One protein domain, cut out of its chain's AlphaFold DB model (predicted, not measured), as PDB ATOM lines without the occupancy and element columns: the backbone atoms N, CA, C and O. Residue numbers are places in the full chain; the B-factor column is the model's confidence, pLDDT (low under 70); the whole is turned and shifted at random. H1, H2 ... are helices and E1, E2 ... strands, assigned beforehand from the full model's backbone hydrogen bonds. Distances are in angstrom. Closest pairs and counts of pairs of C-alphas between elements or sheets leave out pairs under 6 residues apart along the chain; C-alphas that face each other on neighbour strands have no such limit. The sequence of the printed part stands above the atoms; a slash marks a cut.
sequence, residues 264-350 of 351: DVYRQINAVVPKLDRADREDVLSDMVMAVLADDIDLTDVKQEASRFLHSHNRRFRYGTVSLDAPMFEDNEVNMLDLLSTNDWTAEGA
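What this domain is: This is residues 264 to 350 of the 351 residues of an uncharacterized protein of Bradyrhizobium sp. MOS002 (UniProt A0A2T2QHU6). The model is an elongated body with two ends: at one end the helices H1, H2 and H3 pack on one another at steep angles, and at the other sits a small head made of the strand hairpin E1 and E2 and the short helix H4. H3 runs from the three-helix end toward the head, while residues 340 to 346, of which 340 and 341 belong to H4, stick out free before the last short helix, H5, which touches no other helix. The printed part has 87 residues, with five named helices and two named strands in the order H1, H2, H3, E1, E2, H4, H5; the sheet E1 - E2 is antiparallel and the class is mostly helix. It is only just compact, close to loose, with a radius of gyration of the C-alphas of 14.4 A and spans of 42 by 27 by 19 A.

Where its parts are: H1 is residues 264 to 272, 12.6 A from first to last C-alpha, beginning at C-alpha 264 at (141.351, 167.117, 162.644). H2 is residues 278 to 293, 22.4 A long. H3 is residues 302 to 317, 21.3 A long, ending at C-alpha 317 at (142.326, 176.470, 190.023). E1 is residues 327 to 329, 5.5 A, and E2 is residues 332 to 335, 8.1 A. H4 is residues 336 to 341, 8.8 A. H5 is residues 347 to 350, 5.4 A, ending at C-alpha 350 at (127.854, 169.407, 186.251).

How they stand to each other: H1 touches H2, with residues 285 to 292 of H2 alone, at a steep tilt of 48 degrees, opposite ways; the closest C-alphas, of Tyr 266 and Val 289, are 6.1 A apart. H1 touches residues 302 to 306 of H3 alone, at a steep tilt of 59 degrees, the same way, with the closest C-alphas those of Val 272 and Lys 303, 5.9 A. H2 touches H3 with residues 284 to 288 alone, at a steep tilt of 45 degrees, opposite ways; the closest C-alphas are those of Met 288 and Ala 306, 7.3 A. The helix packing is mostly crossed, with no touching pair at a shallow tilt. E1 and E2 form an antiparallel hairpin, with N 328 and O 334 at 2.9 A and N 332 and O 329 at 3.2 A, within hydrogen-bond range. The closest C-alphas of E1 and H4, those of Met 328 and Met 336, are 6.4 A apart. H3 and H4 are apart, and so are H3 and H5. In H1, H2, H3 and H4 every O i to N i+4 pair is within hydrogen-bond range; H5 is too short for such a pair.

The domain as a whole: The two C-alphas farthest apart, of Asp 264 and Glu 333, are 42.4 A apart. The printed part has no cut, and no link is long. The mean pLDDT of the printed part is 77.9; 27 residues are under 70, among them residues 316 to 326 and 339 to 350.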
ATOM      1  N   ASP A 264     142.333 166.050 162.867       93.56
ATOM      2  CA  ASP A 264     141.351 167.117 162.644       93.56
ATOM      3  C   ASP A 264     140.588 167.501 163.918       93.56
ATOM      4  O   ASP A 264     140.382 168.693 164.160       93.56
ATOM      5  N   VAL A 265     140.252 166.526 164.773       94.06
ATOM      6  CA  VAL A 265     139.585 166.753 166.070       94.06
ATOM      7  C   VAL A 265     140.472 167.614 166.967       94.06
ATOM      8  O   VAL A 265     140.056 168.679 167.428       94.06
ATOM      9  N   TYR A 266     141.739 167.224 167.136       95.12
ATOM     10  CA  TYR A 266     142.701 167.997 167.923       95.12
ATOM     11  C   TYR A 266     142.869 169.419 167.379       95.12
ATOM     12  O   TYR A 266     142.917 170.374 168.153       95.12
ATOM     13  N   ARG A 267     142.939 169.600 166.053       94.56
ATOM     14  CA  ARG A 267     143.053 170.931 165.430       94.56
ATOM     15  C   ARG A 267     141.853 171.824 165.716       94.56
ATOM     16  O   ARG A 267     142.062 172.997 166.033       94.56
ATOM     17  N   GLN A 268     140.641 171.295 165.578       94.06
ATOM     18  CA  GLN A 268     139.408 172.049 165.807       94.06
ATOM     19  C   GLN A 268     139.297 172.473 167.274       94.06
ATOM     20  O   GLN A 268     139.122 173.659 167.553       94.06
ATOM     21  N   ILE A 269     139.550 171.554 168.209       94.50
ATOM     22  CA  ILE A 269     139.558 171.856 169.648       94.50
ATOM     23  C   ILE A 269     140.684 172.852 169.985       94.50
ATOM     24  O   ILE A 269     140.456 173.866 170.646       94.50
ATOM     25  N   ASN A 270     141.899 172.650 169.463       94.94
ATOM     26  CA  ASN A 270     143.039 173.548 169.687       94.94
ATOM     27  C   ASN A 270     142.822 174.973 169.163       94.94
ATOM     28  O   ASN A 270     143.406 175.907 169.719       94.94
ATOM     29  N   ALA A 271     142.010 175.157 168.121       94.50
ATOM     30  CA  ALA A 271     141.641 176.478 167.616       94.50
ATOM     31  C   ALA A 271     140.661 177.215 168.545       94.50
ATOM     32  O   ALA A 271     140.641 178.445 168.574       94.50
ATOM     33  N   VAL A 272     139.868 176.464 169.306       95.56
ATOM     34  CA  VAL A 272     138.785 176.966 170.151       95.56
ATOM     35  C   VAL A 272     139.246 177.211 171.588       95.56
ATOM     36  O   VAL A 272     138.813 178.182 172.212       95.56
ATOM     37  N   VAL A 273     140.159 176.386 172.110       92.56
ATOM     38  CA  VAL A 273     140.679 176.540 173.474       92.56
ATOM     39  C   VAL A 273     141.581 177.790 173.569       92.56
ATOM     40  O   VAL A 273     142.622 177.852 172.895       92.56
ATOM     41  N   PRO A 274     141.241 178.788 174.414       89.81
ATOM     42  CA  PRO A 274     142.006 180.017 174.597       89.81
ATOM     43  C   PRO A 274     143.445 179.786 175.068       89.81
ATOM     44  O   PRO A 274     143.879 178.698 175.450       89.81
ATOM     45  N   LYS A 275     144.227 180.867 175.030       89.94
ATOM     46  CA  LYS A 275     145.618 180.866 175.488       89.94
ATOM     47  C   LYS A 275     145.664 180.842 177.020       89.94
ATOM     48  O   LYS A 275     145.505 181.880 177.657       89.94
ATOM     49  N   LEU A 276     145.881 179.661 177.591       87.31
ATOM     50  CA  LEU A 276     146.208 179.457 179.007       87.31
ATOM     51  C   LEU A 276     147.722 179.296 179.204       87.31
ATOM     52  O   LEU A 276     148.484 179.355 178.231       87.31
ATOM     53  N   ASP A 277     148.152 179.079 180.454       86.38
ATOM     54  CA  ASP A 277     149.485 178.520 180.688       86.38
ATOM     55  C   ASP A 277     149.625 177.197 179.929       86.38
ATOM     56  O   ASP A 277     148.643 176.495 179.673       86.38
ATOM     57  N   ARG A 278     150.849 176.881 179.509       85.56
ATOM     58  CA  ARG A 278     151.089 175.745 178.630       85.56
ATOM     59  C   ARG A 278     150.609 174.426 179.238       85.56
ATOM     60  O   ARG A 278     150.076 173.625 178.479       85.56
ATOM     61  N   ALA A 279     150.821 174.208 180.536       81.44
ATOM     62  CA  ALA A 279     150.426 172.962 181.190       81.44
ATOM     63  C   ALA A 279     148.897 172.825 181.207       81.44
ATOM     64  O   ALA A 279     148.365 171.924 180.566       81.44
ATOM     65  N   ASP A 280     148.204 173.810 181.785       84.00
ATOM     66  CA  ASP A 280     146.736 173.838 181.862       84.00
ATOM     67  C   ASP A 280     146.079 173.711 180.481       84.00
ATOM     68  O   ASP A 280     145.042 173.075 180.310       84.00
ATOM     69  N   ARG A 281     146.679 174.336 179.459       90.50
ATOM     70  CA  ARG A 281     146.168 174.257 178.090       90.50
ATOM     71  C   ARG A 281     146.287 172.851 177.515       90.50
ATOM     72  O   ARG A 281     145.385 172.434 176.798       90.50
ATOM     73  N   GLU A 282     147.411 172.172 177.742       88.81
ATOM     74  CA  GLU A 282     147.625 170.802 177.261       88.81
ATOM     75  C   GLU A 282     146.655 169.826 177.961       88.81
ATOM     76  O   GLU A 282     146.104 168.965 177.276       88.81
ATOM     77  N   ASP A 283     146.344 170.039 179.246       85.81
ATOM     78  CA  ASP A 283     145.367 169.240 180.005       85.81
ATOM     79  C   ASP A 283     143.934 169.425 179.478       85.81
ATOM     80  O   ASP A 283     143.289 168.455 179.085       85.81
ATOM     81  N   VAL A 284     143.468 170.675 179.345       88.56
ATOM     82  CA  VAL A 284     142.136 170.983 178.777       88.56
ATOM     83  C   VAL A 284     141.992 170.401 177.369       88.56
ATOM     84  O   VAL A 284     140.950 169.853 177.020       88.56
ATOM     85  N   LEU A 285     143.038 170.515 176.541       92.94
ATOM     86  CA  LEU A 285     143.024 169.945 175.194       92.94
ATOM     87  C   LEU A 285     142.910 168.423 175.216       92.94
ATOM     88  O   LEU A 285     142.175 167.874 174.403       92.94
ATOM     89  N   SER A 286     143.633 167.758 176.118       89.75
ATOM     90  CA  SER A 286     143.587 166.304 176.261       89.75
ATOM     91  C   SER A 286     142.188 165.832 176.656       89.75
ATOM     92  O   SER A 286     141.639 164.958 175.988       89.75
ATOM     93  N   ASP A 287     141.586 166.445 177.676       89.56
ATOM     94  CA  ASP A 287     140.264 166.055 178.183       89.56
ATOM     95  C   ASP A 287     139.169 166.257 177.133       89.56
ATOM     96  O   ASP A 287     138.350 165.371 176.900       89.56
ATOM     97  N   MET A 288     139.191 167.391 176.431       92.94
ATOM     98  CA  MET A 288     138.221 167.664 175.370       92.94
ATOM     99  C   MET A 288     138.365 166.722 174.175       92.94
ATOM    100  O   MET A 288     137.363 166.295 173.610       92.94
ATOM    101  N   VAL A 289     139.597 166.393 173.776       93.88
ATOM    102  CA  VAL A 289     139.835 165.426 172.693       93.88
ATOM    103  C   VAL A 289     139.309 164.052 173.094       93.88
ATOM    104  O   VAL A 289     138.670 163.398 172.278       93.88
ATOM    105  N   MET A 290     139.536 163.632 174.340       91.12
ATOM    106  CA  MET A 290     139.023 162.357 174.842       91.12
ATOM    107  C   MET A 290     137.494 162.326 174.890       91.12
ATOM    108  O   MET A 290     136.923 161.336 174.453       91.12
ATOM    109  N   ALA A 291     136.844 163.401 175.342       92.19
ATOM    110  CA  ALA A 291     135.383 163.487 175.389       92.19
ATOM    111  C   ALA A 291     134.747 163.416 173.989       92.19
ATOM    112  O   ALA A 291     133.776 162.697 173.785       92.19
ATOM    113  N   VAL A 292     135.336 164.092 172.997       94.88
ATOM    114  CA  VAL A 292     134.864 164.004 171.605       94.88
ATOM    115  C   VAL A 292     135.098 162.607 171.020       94.88
ATOM    116  O   VAL A 292     134.242 162.076 170.325       94.88
ATOM    117  N   LEU A 293     136.245 161.977 171.301       91.62
ATOM    118  CA  LEU A 293     136.522 160.614 170.827       91.62
ATOM    119  C   LEU A 293     135.654 159.546 171.510       91.62
ATOM    120  O   LEU A 293     135.455 158.481 170.929       91.62
ATOM    121  N   ALA A 294     135.174 159.815 172.724       92.81
ATOM    122  CA  ALA A 294     134.240 158.968 173.458       92.81
ATOM    123  C   ALA A 294     132.773 159.172 173.038       92.81
ATOM    124  O   ALA A 294     131.918 158.434 173.517       92.81
ATOM    125  N   ASP A 295     132.504 160.124 172.135       94.88
ATOM    126  CA  ASP A 295     131.159 160.535 171.708       94.88
ATOM    127  C   ASP A 295     130.319 161.171 172.839       94.88
ATOM    128  O   ASP A 295     129.097 161.248 172.759       94.88
ATOM    129  N   ASP A 296     130.979 161.675 173.894       94.75
ATOM    130  CA  ASP A 296     130.332 162.420 174.984       94.75
ATOM    131  C   ASP A 296     130.018 163.874 174.574       94.75
ATOM    132  O   ASP A 296     129.157 164.528 175.165       94.75
ATOM    133  N   ILE A 297     130.758 164.413 173.595       93.94
ATOM    134  CA  ILE A 297     130.634 165.790 173.096       93.94
ATOM    135  C   ILE A 297     130.699 165.783 171.567       93.94
ATOM    136  O   ILE A 297     131.691 165.334 170.990       93.94
ATOM    137  N   ASP A 298     129.699 166.372 170.908       95.81
ATOM    138  CA  ASP A 298     129.738 166.607 169.462       95.81
ATOM    139  C   ASP A 298     130.782 167.691 169.116       95.81
ATOM    140  O   ASP A 298     130.923 168.715 169.795       95.81
ATOM    141  N   LEU A 299     131.502 167.495 168.009       94.00
ATOM    142  CA  LEU A 299     132.440 168.465 167.441       94.00
ATOM    143  C   LEU A 299     131.813 169.849 167.224       94.00
ATOM    144  O   LEU A 299     132.520 170.856 167.350       94.00
ATOM    145  N   THR A 300     130.513 169.931 166.919       95.56
ATOM    146  CA  THR A 300     129.817 171.218 166.736       95.56
ATOM    147  C   THR A 300     129.720 172.031 168.025       95.56
ATOM    148  O   THR A 300     129.752 173.265 167.979       95.56
ATOM    149  N   ASP A 301     129.693 171.353 169.173       95.00
ATOM    150  CA  ASP A 301     129.421 171.949 170.484       95.00
ATOM    151  C   ASP A 301     130.700 172.228 171.288       95.00
ATOM    152  O   ASP A 301     130.680 172.927 172.308       95.00
ATOM    153  N   VAL A 302     131.856 171.796 170.771       92.75
ATOM    154  CA  VAL A 302     133.194 171.976 171.364       92.75
ATOM    155  C   VAL A 302     133.449 173.409 171.832       92.75
ATOM    156  O   VAL A 302     134.079 173.620 172.863       92.75
ATOM    157  N   LYS A 303     132.970 174.437 171.125       91.56
ATOM    158  CA  LYS A 303     133.177 175.835 171.549       91.56
ATOM    159  C   LYS A 303     132.433 176.207 172.821       91.56
ATOM    160  O   LYS A 303     132.983 176.923 173.669       91.56
ATOM    161  N   GLN A 304     131.202 175.738 172.946       92.81
ATOM    162  CA  GLN A 304     130.394 175.961 174.131       92.81
ATOM    163  C   GLN A 304     130.961 175.159 175.304       92.81
ATOM    164  O   GLN A 304     131.190 175.732 176.374       92.81
ATOM    165  N   GLU A 305     131.312 173.895 175.070       91.25
ATOM    166  CA  GLU A 305     131.864 173.020 176.106       91.25
ATOM    167  C   GLU A 305     133.265 173.427 176.561       91.25
ATOM    168  O   GLU A 305     133.528 173.464 177.758       91.25
ATOM    169  N   ALA A 306     134.143 173.878 175.660       87.75
ATOM    170  CA  ALA A 306     135.444 174.436 176.040       87.75
ATOM    171  C   ALA A 306     135.283 175.628 176.992       87.75
ATOM    172  O   ALA A 306     136.019 175.768 177.969       87.75
ATOM    173  N   SER A 307     134.303 176.495 176.719       87.50
ATOM    174  CA  SER A 307     134.025 177.675 177.541       87.50
ATOM    175  C   SER A 307     133.479 177.283 178.918       87.50
ATOM    176  O   SER A 307     133.918 177.843 179.926       87.50
ATOM    177  N   ARG A 308     132.578 176.290 178.976       87.25
ATOM    178  CA  ARG A 308     132.051 175.715 180.229       87.25
ATOM    179  C   ARG A 308     133.148 175.039 181.044       87.25
ATOM    180  O   ARG A 308     133.324 175.361 182.223       87.25
ATOM    181  N   PHE A 309     133.945 174.185 180.407       84.25
ATOM    182  CA  PHE A 309     135.066 173.489 181.027       84.25
ATOM    183  C   PHE A 309     136.070 174.478 181.606       84.25
ATOM    184  O   PHE A 309     136.468 174.356 182.759       84.25
ATOM    185  N   LEU A 310     136.431 175.521 180.858       83.12
ATOM    186  CA  LEU A 310     137.351 176.547 181.339       83.12
ATOM    187  C   LEU A 310     136.783 177.392 182.463       83.12
ATOM    188  O   LEU A 310     137.534 177.787 183.351       83.12
ATOM    189  N   HIS A 311     135.486 177.685 182.440       81.88
ATOM    190  CA  HIS A 311     134.835 178.358 183.555       81.88
ATOM    191  C   HIS A 311     134.928 177.497 184.826       81.88
ATOM    192  O   HIS A 311     135.373 177.985 185.865       81.88
ATOM    193  N   SER A 312     134.630 176.197 184.718       78.88
ATOM    194  CA  SER A 312     134.757 175.223 185.810       78.88
ATOM    195  C   SER A 312     136.209 175.061 186.288       78.88
ATOM    196  O   SER A 312     136.498 175.185 187.480       78.88
ATOM    197  N   HIS A 313     137.153 174.884 185.363       74.81
ATOM    198  CA  HIS A 313     138.583 174.745 185.632       74.81
ATOM    199  C   HIS A 313     139.149 176.006 186.301       74.81
ATOM    200  O   HIS A 313     139.766 175.930 187.360       74.81
ATOM    201  N   ASN A 314     138.895 177.198 185.757       73.12
ATOM    202  CA  ASN A 314     139.372 178.448 186.358       73.12
ATOM    203  C   ASN A 314     138.750 178.701 187.736       73.12
ATOM    204  O   ASN A 314     139.449 179.167 188.634       73.12
ATOM    205  N   ARG A 315     137.476 178.352 187.944       71.69
ATOM    206  CA  ARG A 315     136.840 178.434 189.266       71.69
ATOM    207  C   ARG A 315     137.524 177.517 190.285       71.69
ATOM    208  O   ARG A 315     137.683 177.915 191.434       71.69
ATOM    209  N   ARG A 316     137.981 176.335 189.857       67.38
ATOM    210  CA  ARG A 316     138.709 175.370 190.700       67.38
ATOM    211  C   ARG A 316     140.165 175.766 190.966       67.38
ATOM    212  O   ARG A 316     140.645 175.558 192.076       67.38
ATOM    213  N   PHE A 317     140.863 176.323 189.975       69.88
ATOM    214  CA  PHE A 317     142.326 176.470 190.023       69.88
ATOM    215  C   PHE A 317     142.847 177.918 190.099       69.88
ATOM    216  O   PHE A 317     143.980 178.117 190.537       69.88
ATOM    217  N   ARG A 318     142.070 178.946 189.714       59.31
ATOM    218  CA  ARG A 318     142.550 180.348 189.638       59.31
ATOM    219  C   ARG A 318     142.168 181.269 190.796       59.31
ATOM    220  O   ARG A 318     142.711 182.370 190.868       59.31
ATOM    221  N   TYR A 319     141.356 180.827 191.749       49.44
ATOM    222  CA  TYR A 319     141.227 181.512 193.038       49.44
ATOM    223  C   TYR A 319     142.006 180.689 194.065       49.44
ATOM    224  O   TYR A 319     141.733 179.509 194.246       49.44
ATOM    225  N   GLY A 320     143.078 181.261 194.625       53.44
ATOM    226  CA  GLY A 320     144.073 180.519 195.407       53.44
ATOM    227  C   GLY A 320     143.446 179.587 196.443       53.44
ATOM    228  O   GLY A 320     142.531 180.009 197.134       53.44
ATOM    229  N   THR A 321     143.937 178.342 196.523       46.34
ATOM    230  CA  THR A 321     143.505 177.292 197.471       46.34
ATOM    231  C   THR A 321     142.078 177.499 197.982       46.34
ATOM    232  O   THR A 321     141.888 177.794 199.165       46.34
ATOM    233  N   VAL A 322     141.081 177.412 197.093       52.09
ATOM    234  CA  VAL A 322     139.691 177.354 197.546       52.09
ATOM    235  C   VAL A 322     139.613 176.159 198.488       52.09
ATOM    236  O   VAL A 322     139.987 175.041 198.125       52.09
ATOM    237  N   SER A 323     139.259 176.424 199.745       53.25
ATOM    238  CA  SER A 323     139.113 175.372 200.743       53.25
ATOM    239  C   SER A 323     138.146 174.327 200.196       53.25
ATOM    240  O   SER A 323     137.087 174.687 199.694       53.25
ATOM    241  N   LEU A 324     138.473 173.039 200.332       60.28
ATOM    242  CA  LEU A 324     137.540 171.952 200.003       60.28
ATOM    243  C   LEU A 324     136.241 172.032 200.825       60.28
ATOM    244  O   LEU A 324     135.238 171.431 200.451       60.28
ATOM    245  N   ASP A 325     136.282 172.787 201.926       63.69
ATOM    246  CA  ASP A 325     135.154 173.065 202.809       63.69
ATOM    247  C   ASP A 325     134.383 174.344 202.422       63.69
ATOM    248  O   ASP A 325     133.391 174.669 203.070       63.69
ATOM    249  N   ALA A 326     134.838 175.112 201.423       64.38
ATOM    250  CA  ALA A 326     134.117 176.300 200.978       64.38
ATOM    251  C   ALA A 326     132.871 175.888 200.169       64.38
ATOM    252  O   ALA A 326     132.964 174.981 199.330       64.38
ATOM    253  N   PRO A 327     131.713 176.530 200.412       71.12
ATOM    254  CA  PRO A 327     130.503 176.290 199.634       71.12
ATOM    255  C   PRO A 327     130.778 176.599 198.166       71.12
ATOM    256  O   PRO A 327     131.463 177.575 197.843       71.12
ATOM    257  N   MET A 328     130.293 175.742 197.264       68.50
ATOM    258  CA  MET A 328     130.636 175.895 195.857       68.50
ATOM    259  C   MET A 328     129.994 177.158 195.277       68.50
ATOM    260  O   MET A 328     130.652 177.860 194.516       68.50
ATOM    261  N   PHE A 329     128.761 177.478 195.675       70.88
ATOM    262  CA  PHE A 329     128.019 178.691 195.305       70.88
ATOM    263  C   PHE A 329     127.724 179.523 196.560       70.88
ATOM    264  O   PHE A 329     127.576 178.946 197.633       70.88
ATOM    265  N   GLU A 330     127.608 180.851 196.435       65.06
ATOM    266  CA  GLU A 330     127.324 181.739 197.582       65.06
ATOM    267  C   GLU A 330     126.017 181.372 198.308       65.06
ATOM    268  O   GLU A 330     125.947 181.500 199.527       65.06
ATOM    269  N   ASP A 331     125.049 180.802 197.583       71.56
ATOM    270  CA  ASP A 331     123.727 180.434 198.104       71.56
ATOM    271  C   ASP A 331     123.538 178.923 198.341       71.56
ATOM    272  O   ASP A 331     122.413 178.462 198.541       71.56
ATOM    273  N   ASN A 332     124.604 178.114 198.280       65.31
ATOM    274  CA  ASN A 332     124.485 176.656 198.382       65.31
ATOM    275  C   ASN A 332     125.463 176.055 199.404       65.31
ATOM    276  O   ASN A 332     126.669 176.260 199.314       65.31
ATOM    277  N   GLU A 333     124.956 175.241 200.336       78.50
ATOM    278  CA  GLU A 333     125.770 174.528 201.338       78.50
ATOM    279  C   GLU A 333     126.576 173.353 200.753       78.50
ATOM    280  O   GLU A 333     127.422 172.778 201.445       78.50
ATOM    281  N   VAL A 334     126.335 172.985 199.490       74.62
ATOM    282  CA  VAL A 334     127.078 171.917 198.813       74.62
ATOM    283  C   VAL A 334     128.539 172.337 198.649       74.62
ATOM    284  O   VAL A 334     128.881 173.233 197.871       74.62
ATOM    285  N   ASN A 335     129.414 171.671 199.399       74.50
ATOM    286  CA  ASN A 335     130.860 171.813 199.277       74.50
ATOM    287  C   ASN A 335     131.414 170.801 198.258       74.50
ATOM    288  O   ASN A 335     130.769 169.823 197.874       74.50
ATOM    289  N   MET A 336     132.647 171.032 197.819       62.72
ATOM    290  CA  MET A 336     133.300 170.205 196.800       62.72
ATOM    291  C   MET A 336     133.559 168.761 197.273       62.72
ATOM    292  O   MET A 336     133.673 167.848 196.458       62.72
ATOM    293  N   LEU A 337     133.630 168.543 198.589       70.50
ATOM    294  CA  LEU A 337     133.779 167.221 199.200       70.50
ATOM    295  C   LEU A 337     132.513 166.367 199.065       70.50
ATOM    296  O   LEU A 337     132.631 165.160 198.853       70.50
ATOM    297  N   ASP A 338     131.329 166.970 199.150       72.75
ATOM    298  CA  ASP A 338     130.057 166.251 199.041       72.75
ATOM    299  C   ASP A 338     129.862 165.674 197.621       72.75
ATOM    300  O   ASP A 338     129.452 164.520 197.479       72.75
ATOM    301  N   LEU A 339     130.289 166.401 196.581       63.91
ATOM    302  CA  LEU A 339     130.245 165.952 195.178       63.91
ATOM    303  C   LEU A 339     131.300 164.911 194.806       63.91
ATOM    304  O   LEU A 339     131.047 164.060 193.971       63.91
ATOM    305  N   LEU A 340     132.485 164.949 195.419       60.22
ATOM    306  CA  LEU A 340     133.505 163.916 195.191       60.22
ATOM    307  C   LEU A 340     133.210 162.619 195.959       60.22
ATOM    308  O   LEU A 340     133.791 161.580 195.663       60.22
ATOM    309  N   SER A 341     132.357 162.685 196.984       68.62
ATOM    310  CA  SER A 341     131.965 161.523 197.790       68.62
ATOM    311  C   SER A 341     130.787 160.742 197.204       68.62
ATOM    312  O   SER A 341     130.567 159.588 197.572       68.62
ATOM    313  N   THR A 342     130.046 161.364 196.293       60.12
ATOM    314  CA  THR A 342     128.985 160.745 195.507       60.12
ATOM    315  C   THR A 342     129.603 160.379 194.161       60.12
ATOM    316  O   THR A 342     129.945 161.247 193.375       60.12
ATOM    317  N   ASN A 343     129.815 159.090 193.894       47.56
ATOM    318  CA  ASN A 343     130.407 158.592 192.638       47.56
ATOM    319  C   ASN A 343     129.534 158.857 191.382       47.56
ATOM    320  O   ASN A 343     129.768 158.256 190.336       47.56
ATOM    321  N   ASP A 344     128.551 159.751 191.464       48.34
ATOM    322  CA  ASP A 344     127.603 160.103 190.406       48.34
ATOM    323  C   ASP A 344     128.161 161.245 189.551       48.34
ATOM    324  O   ASP A 344     127.575 162.322 189.430       48.34
ATOM    325  N   TRP A 345     129.346 161.036 188.977       46.50
ATOM    326  CA  TRP A 345     129.919 161.999 188.044       46.50
ATOM    327  C   TRP A 345     129.398 161.719 186.633       46.50
ATOM    328  O   TRP A 345     130.009 160.971 185.873       46.50
ATOM    329  N   THR A 346     128.250 162.303 186.290       52.53
ATOM    330  CA  THR A 346     127.781 162.427 184.901       52.53
ATOM    331  C   THR A 346     127.935 163.875 184.443       52.53
ATOM    332  O   THR A 346     127.804 164.806 185.243       52.53
ATOM    333  N   ALA A 347     128.213 164.087 183.153       41.94
ATOM    334  CA  ALA A 347     128.315 165.428 182.567       41.94
ATOM    335  C   ALA A 347     127.046 166.273 182.812       41.94
ATOM    336  O   ALA A 347     127.127 167.486 182.981       41.94
ATOM    337  N   GLU A 348     125.891 165.615 182.931       45.25
ATOM    338  CA  GLU A 348     124.594 166.229 183.232       45.25
ATOM    339  C   GLU A 348     124.494 166.785 184.662       45.25
ATOM    340  O   GLU A 348     123.816 167.786 184.870       45.25
ATOM    341  N   GLY A 349     125.191 166.202 185.646       46.16
ATOM    342  CA  GLY A 349     125.221 166.701 187.030       46.16
ATOM    343  C   GLY A 349     126.164 167.890 187.255       46.16
ATOM    344  O   GLY A 349     126.230 168.432 188.360       46.16
ATOM    345  N   ALA A 350     126.928 168.276 186.227       45.75
ATOM    346  CA  ALA A 350     127.854 169.407 186.251       45.75
ATOM    347  C   ALA A 350     127.306 170.671 185.553       45.75
ATOM    348  O   ALA A 350     127.984 171.706 185.584       45.75
TER     349      ALA A 350